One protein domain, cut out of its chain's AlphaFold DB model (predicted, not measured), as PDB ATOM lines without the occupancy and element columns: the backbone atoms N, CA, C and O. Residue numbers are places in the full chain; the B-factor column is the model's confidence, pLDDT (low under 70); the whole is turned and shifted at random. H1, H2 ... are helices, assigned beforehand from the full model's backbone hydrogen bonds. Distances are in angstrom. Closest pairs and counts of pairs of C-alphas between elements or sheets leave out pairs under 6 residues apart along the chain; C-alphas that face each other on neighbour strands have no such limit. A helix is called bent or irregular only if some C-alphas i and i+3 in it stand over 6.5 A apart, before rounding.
ATOM      1  N   SER A   5     -75.054  60.013 124.798       59.38
ATOM      2  CA  SER A   5     -75.647  60.877 123.771       59.38
ATOM      3  C   SER A   5     -75.111  62.313 123.773       59.38
ATOM      4  O   SER A   5     -74.912  62.888 122.709       59.38
ATOM      5  N   ASP A   6     -74.819  62.885 124.943       62.94
ATOM      6  CA  ASP A   6     -74.331  64.267 125.061       62.94
ATOM      7  C   ASP A   6     -72.870  64.389 124.613       62.94
ATOM      8  O   ASP A   6     -72.417  65.465 124.240       62.94
ATOM      9  N   LEU A   7     -72.127  63.275 124.632       63.75
ATOM     10  CA  LEU A   7     -70.749  63.225 124.155       63.75
ATOM     11  C   LEU A   7     -70.678  63.377 122.630       63.75
ATOM     12  O   LEU A   7     -69.787  64.046 122.125       63.75
ATOM     13  N   PHE A   8     -71.615  62.766 121.901       65.56
ATOM     14  CA  PHE A   8     -71.664  62.845 120.436       65.56
ATOM     15  C   PHE A   8     -72.336  64.127 119.926       65.56
ATOM     16  O   PHE A   8     -72.100  64.519 118.788       65.56
ATOM     17  N   ASN A   9     -73.146  64.780 120.767       66.19
ATOM     18  CA  ASN A   9     -73.820  66.041 120.446       66.19
ATOM     19  C   ASN A   9     -72.975  67.289 120.750       66.19
ATOM     20  O   ASN A   9     -73.324  68.382 120.309       66.19
ATOM     21  N   GLU A  10     -71.867  67.151 121.479       75.12
ATOM     22  CA  GLU A  10     -70.916  68.233 121.737       75.12
ATOM     23  C   GLU A  10     -69.654  68.053 120.887       75.12
ATOM     24  O   GLU A  10     -69.133  66.950 120.732       75.12
ATOM     25  N   MET A  11     -69.111  69.151 120.356       80.94
ATOM     26  CA  MET A  11     -67.822  69.115 119.668       80.94
ATOM     27  C   MET A  11     -66.717  68.801 120.685       80.94
ATOM     28  O   MET A  11     -66.277  69.672 121.438       80.94
ATOM     29  N   ILE A  12     -66.268  67.545 120.729       84.81
ATOM     30  CA  ILE A  12     -65.188  67.122 121.623       84.81
ATOM     31  C   ILE A  12     -63.842  67.564 121.022       84.81
ATOM     32  O   ILE A  12     -63.515  67.160 119.903       84.81
ATOM     33  N   PRO A  13     -63.006  68.326 121.752       89.81
ATOM     34  CA  PRO A  13     -61.665  68.665 121.288       89.81
ATOM     35  C   PRO A  13     -60.825  67.406 121.035       89.81
ATOM     36  O   PRO A  13     -60.810  66.491 121.863       89.81
ATOM     37  N   LEU A  14     -60.061  67.383 119.941       90.00
ATOM     38  CA  LEU A  14     -59.251  66.225 119.542       90.00
ATOM     39  C   LEU A  14     -58.331  65.719 120.667       90.00
ATOM     40  O   LEU A  14     -58.252  64.516 120.905       90.00
ATOM     41  N   GLY A  15     -57.685  66.627 121.409       94.75
ATOM     42  CA  GLY A  15     -56.817  66.254 122.532       94.75
ATOM     43  C   GLY A  15     -57.542  65.436 123.608       94.75
ATOM     44  O   GLY A  15     -56.981  64.482 124.148       94.75
ATOM     45  N   ARG A  16     -58.824  65.735 123.860       91.75
ATOM     46  CA  ARG A  16     -59.653  64.985 124.810       91.75
ATOM     47  C   ARG A  16     -60.022  63.606 124.267       91.75
ATOM     48  O   ARG A  16     -59.986  62.643 125.025       91.75
ATOM     49  N   LEU A  17     -60.308  63.486 122.969       92.69
ATOM     50  CA  LEU A  17     -60.538  62.184 122.330       92.69
ATOM     51  C   LEU A  17     -59.299  61.289 122.419       92.69
ATOM     52  O   LEU A  17     -59.405  60.141 122.844       92.69
ATOM     53  N   ILE A  18     -58.121  61.831 122.097       96.44
ATOM     54  CA  ILE A  18     -56.844  61.111 122.205       96.44
ATOM     55  C   ILE A  18     -56.633  60.622 123.641       96.44
ATOM     56  O   ILE A  18     -56.316  59.453 123.857       96.44
ATOM     57  N   GLN A  19     -56.863  61.487 124.632       96.69
ATOM     58  CA  GLN A  19     -56.741  61.118 126.038       96.69
ATOM     59  C   GLN A  19     -57.712  59.993 126.425       96.69
ATOM     60  O   GLN A  19     -57.293  59.020 127.050       96.69
ATOM     61  N   MET A  20     -58.987  60.096 126.040       94.69
ATOM     62  CA  MET A  20     -60.004  59.086 126.352       94.69
ATOM     63  C   MET A  20     -59.665  57.723 125.741       94.69
ATOM     64  O   MET A  20     -59.753  56.697 126.419       94.69
ATOM     65  N   VAL A  21     -59.236  57.705 124.478       96.75
ATOM     66  CA  VAL A  21     -58.837  56.471 123.793       96.75
ATOM     67  C   VAL A  21     -57.577  55.880 124.425       96.75
ATOM     68  O   VAL A  21     -57.543  54.679 124.688       96.75
ATOM     69  N   ASN A  22     -56.576  56.702 124.757       97.44
ATOM     70  CA  ASN A  22     -55.364  56.239 125.438       97.44
ATOM     71  C   ASN A  22     -55.673  55.624 126.807       97.44
ATOM     72  O   ASN A  22     -55.192  54.532 127.104       97.44
ATOM     73  N   GLN A  23     -56.543  56.260 127.595       97.19
ATOM     74  CA  GLN A  23     -56.993  55.723 128.881       97.19
ATOM     75  C   GLN A  23     -57.705  54.375 128.722       97.19
ATOM     76  O   GLN A  23     -57.417  53.430 129.460       97.19
ATOM     77  N   LYS A  24     -58.613  54.249 127.745       97.06
ATOM     78  CA  LYS A  24     -59.314  52.984 127.490       97.06
ATOM     79  C   LYS A  24     -58.355  51.890 127.018       97.06
ATOM     80  O   LYS A  24     -58.466  50.762 127.497       97.06
ATOM     81  N   LYS A  25     -57.409  52.223 126.133       97.31
ATOM     82  CA  LYS A  25     -56.340  51.324 125.676       97.31
ATOM     83  C   LYS A  25     -55.523  50.803 126.855       97.31
ATOM     84  O   LYS A  25     -55.322  49.600 126.956       97.31
ATOM     85  N   ASP A  26     -55.059  51.683 127.742       96.06
ATOM     86  CA  ASP A  26     -54.237  51.279 128.887       96.06
ATOM     87  C   ASP A  26     -55.012  50.421 129.883       96.06
ATOM     88  O   ASP A  26     -54.477  49.429 130.375       96.06
ATOM     89  N   ARG A  27     -56.282  50.743 130.144       97.19
ATOM     90  CA  ARG A  27     -57.137  49.901 130.987       97.19
ATOM     91  C   ARG A  27     -57.299  48.503 130.396       97.19
ATOM     92  O   ARG A  27     -57.027  47.525 131.074       97.19
ATOM     93  N   LEU A  28     -57.680  48.426 129.122       98.00
ATOM     94  CA  LEU A  28     -57.906  47.154 128.445       98.00
ATOM     95  C   LEU A  28     -56.627  46.307 128.378       98.00
ATOM     96  O   LEU A  28     -56.672  45.104 128.605       98.00
ATOM     97  N   LEU A  29     -55.480  46.934 128.106       97.56
ATOM     98  CA  LEU A  29     -54.191  46.248 128.095       97.56
ATOM     99  C   LEU A  29     -53.854  45.652 129.468       97.56
ATOM    100  O   LEU A  29     -53.409  44.513 129.530       97.56
ATOM    101  N   ASN A  30     -54.086  46.385 130.560       96.25
ATOM    102  CA  ASN A  30     -53.878  45.839 131.904       96.25
ATOM    103  C   ASN A  30     -54.845  44.686 132.212       96.25
ATOM    104  O   ASN A  30     -54.407  43.684 132.769       96.25
ATOM    105  N   ASP A  31     -56.115  44.781 131.804       97.12
ATOM    106  CA  ASP A  31     -57.092  43.697 131.991       97.12
ATOM    107  C   ASP A  31     -56.628  42.401 131.287       97.12
ATOM    108  O   ASP A  31     -56.721  41.316 131.858       97.12
ATOM    109  N   TYR A  32     -56.058  42.505 130.079       97.81
ATOM    110  CA  TYR A  32     -55.512  41.353 129.345       97.81
ATOM    111  C   TYR A  32     -54.237  40.766 129.955       97.81
ATOM    112  O   TYR A  32     -53.997  39.566 129.823       97.81
ATOM    113  N   LEU A  33     -53.407  41.598 130.583       97.38
ATOM    114  CA  LEU A  33     -52.139  41.170 131.174       97.38
ATOM    115  C   LEU A  33     -52.285  40.688 132.622       97.38
ATOM    116  O   LEU A  33     -51.398  40.000 133.120       97.38
ATOM    117  N   SER A  34     -53.408  40.989 133.282       95.19
ATOM    118  CA  SER A  34     -53.688  40.580 134.663       95.19
ATOM    119  C   SER A  34     -53.460  39.084 134.941       95.19
ATOM    120  O   SER A  34     -52.883  38.790 135.986       95.19
ATOM    121  N   PRO A  35     -53.828  38.133 134.056       97.44
ATOM    122  CA  PRO A  35     -53.575  36.708 134.295       97.44
ATOM    123  C   PRO A  35     -52.094  36.308 134.238       97.44
ATOM    124  O   PRO A  35     -51.746  35.210 134.656       97.44
ATOM    125  N   MET A  36     -51.235  37.163 133.676       96.44
ATOM    126  CA  MET A  36     -49.809  36.897 133.456       96.44
ATOM    127  C   MET A  36     -48.913  37.565 134.510       96.44
ATOM    128  O   MET A  36     -47.695  37.532 134.364       96.44
ATOM    129  N   ASP A  37     -49.508  38.197 135.530       94.94
ATOM    130  CA  ASP A  37     -48.812  38.924 136.604       94.94
ATOM    131  C   ASP A  37     -47.770  39.940 136.088       94.94
ATOM    132  O   ASP A  37     -46.673  40.101 136.621       94.94
ATOM    133  N   ILE A  38     -48.107  40.627 134.992       96.31
ATOM    134  CA  ILE A  38     -47.264  41.656 134.384       96.31
ATOM    135  C   ILE A  38     -48.060  42.939 134.169       96.31
ATOM    136  O   ILE A  38     -49.208  42.936 133.727       96.31
ATOM    137  N   THR A  39     -47.433  44.076 134.452       95.38
ATOM    138  CA  THR A  39     -48.042  45.385 134.194       95.38
ATOM    139  C   THR A  39     -47.900  45.782 132.724       95.38
ATOM    140  O   THR A  39     -46.906  45.466 132.064       95.38
ATOM    141  N   ALA A  40     -48.835  46.588 132.209       95.00
ATOM    142  CA  ALA A  40     -48.728  47.155 130.861       95.00
ATOM    143  C   ALA A  40     -47.414  47.926 130.622       95.00
ATOM    144  O   ALA A  40     -46.903  47.956 129.502       95.00
ATOM    145  N   THR A  41     -46.850  48.551 131.661       94.62
ATOM    146  CA  THR A  41     -45.573  49.273 131.569       94.62
ATOM    147  C   THR A  41     -44.397  48.321 131.381       94.62
ATOM    148  O   THR A  41     -43.608  48.531 130.463       94.62
ATOM    149  N   GLN A  42     -44.308  47.250 132.176       96.38
ATOM    150  CA  GLN A  42     -43.277  46.220 131.999       96.38
ATOM    151  C   GLN A  42     -43.389  45.557 130.621       96.38
ATOM    152  O   GLN A  42     -42.391  45.425 129.916       96.38
ATOM    153  N   PHE A  43     -44.609  45.227 130.186       96.50
ATOM    154  CA  PHE A  43     -44.849  44.645 128.865       96.50
ATOM    155  C   PHE A  43     -44.372  45.555 127.721       96.50
ATOM    156  O   PHE A  43     -43.751  45.080 126.770       96.50
ATOM    157  N   ARG A  44     -44.603  46.873 127.816       94.81
ATOM    158  CA  ARG A  44     -44.099  47.843 126.828       94.81
ATOM    159  C   ARG A  44     -42.576  47.878 126.773       94.81
ATOM    160  O   ARG A  44     -42.033  47.872 125.676       94.81
ATOM    161  N   VAL A  45     -41.902  47.870 127.924       95.12
ATOM    162  CA  VAL A  45     -40.430  47.827 127.981       95.12
ATOM    163  C   VAL A  45     -39.900  46.561 127.304       95.12
ATOM    164  O   VAL A  45     -39.013  46.651 126.461       95.12
ATOM    165  N   LEU A  46     -40.491  45.395 127.590       95.38
ATOM    166  CA  LEU A  46     -40.126  44.138 126.924       95.38
ATOM    167  C   LEU A  46     -40.351  44.196 125.408       95.38
ATOM    168  O   LEU A  46     -39.520  43.706 124.644       95.38
ATOM    169  N   CYS A  47     -41.447  44.814 124.960       94.19
ATOM    170  CA  CYS A  47     -41.696  45.023 123.535       94.19
ATOM    171  C   CYS A  47     -40.629  45.917 122.897       94.19
ATOM    172  O   CYS A  47     -40.157  45.572 121.818       94.19
ATOM    173  N   SER A  48     -40.235  47.018 123.546       92.31
ATOM    174  CA  SER A  48     -39.173  47.902 123.049       92.31
ATOM    175  C   SER A  48     -37.844  47.165 122.925       92.31
ATOM    176  O   SER A  48     -37.252  47.199 121.854       92.31
ATOM    177  N   ILE A  49     -37.435  46.418 123.957       92.12
ATOM    178  CA  ILE A  49     -36.206  45.607 123.924       92.12
ATOM    179  C   ILE A  49     -36.270  44.589 122.786       92.12
ATOM    180  O   ILE A  49     -35.348  44.508 121.983       92.12
ATOM    181  N   ARG A  50     -37.370  43.831 122.671       92.38
ATOM    182  CA  ARG A  50     -37.544  42.859 121.583       92.38
ATOM    183  C   ARG A  50     -37.431  43.532 120.218       92.38
ATOM    184  O   ARG A  50     -36.781  42.989 119.338       92.38
ATOM    185  N   CYS A  51     -38.059  44.689 120.032       87.31
ATOM    186  CA  CYS A  51     -38.003  45.416 118.769       87.31
ATOM    187  C   CYS A  51     -36.596  45.960 118.481       87.31
ATOM    188  O   CYS A  51     -36.138  45.822 117.355       87.31
ATOM    189  N   GLU A  52     -35.885  46.512 119.465       79.19
ATOM    190  CA  GLU A  52     -34.496  46.976 119.309       79.19
ATOM    191  C   GLU A  52     -33.533  45.823 118.990       79.19
ATOM    192  O   GLU A  52     -32.712  45.941 118.078       79.19
ATOM    193  N   VAL A  53     -33.690  44.678 119.663       61.56
ATOM    194  CA  VAL A  53     -32.957  43.433 119.372       61.56
ATOM    195  C   VAL A  53     -33.328  42.870 117.995       61.56
ATOM    196  O   VAL A  53     -32.491  42.276 117.331       61.56
ATOM    197  N   CYS A  54     -34.558  43.072 117.512       56.53
ATOM    198  CA  CYS A  54     -34.929  42.719 116.139       56.53
ATOM    199  C   CYS A  54     -34.351  43.683 115.085       56.53
ATOM    200  O   CYS A  54     -34.211  43.280 113.932       56.53
ATOM    201  N   ILE A  55     -34.046  44.937 115.439       57.59
ATOM    202  CA  ILE A  55     -33.501  45.945 114.509       57.59
ATOM    203  C   ILE A  55     -31.970  45.859 114.422       57.59
ATOM    204  O   ILE A  55     -31.397  46.142 113.371       57.59
ATOM    205  N   THR A  56     -31.301  45.451 115.499       54.97
ATOM    206  CA  THR A  56     -29.859  45.186 115.493       54.97
ATOM    207  C   THR A  56     -29.619  43.718 115.128       54.97
ATOM    208  O   THR A  56     -29.926  42.842 115.932       54.97
TER     209      THR A  56
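What this domain is: This is residues 5 to 56 of the 59 residues of the protein "DNA-binding transcriptional repressor MarR" of Klebsiella pneumoniae (UniProt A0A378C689). Two helices, long H2 and shorter H3, meet near the end of H2 and the start of H3 in an open V; tiny H1 sits off the other end of H2. The printed part has 52 residues, with three named helices in the order H1, H2, H3 and no named strand: all helix. It is extended, with a radius of gyration of the C-alphas of 15.9 A, and flat, spanning 47 by 29 by 11 A.

Where its parts are: H2, residues 14 to 36, is 33.8 A long, from C-alpha 14 at (-59.251, 66.225, 119.542); it is irregular, C-alphas 32 and 35 being 7.1 A apart. H3, residues 40 to 55, is 22.4 A long and ends with C-alpha 55 at (-33.501, 45.945, 114.509). H1 is residues 5 to 9, 6.4 A long.

How they stand to each other: H2, with residues 26 to 33 alone, touches residue 40 of H3; the closest C-alphas, of Asn 30 and Ala 40, are 5.4 A apart. Their lines stand about perpendicular, at 89 degrees. H1 is apart from H2 and H3. Every O i to N i+4 pair is within hydrogen-bond range in H1 and H3, and 17 of 19 in H2.

The domain as a whole: The farthest C-alphas, of Asp 6 and Thr 56, are 49.3 A apart. The printed part has no cut, and both links are tight. Residues 5 to 9 and 53 to 56 have pLDDT under 70.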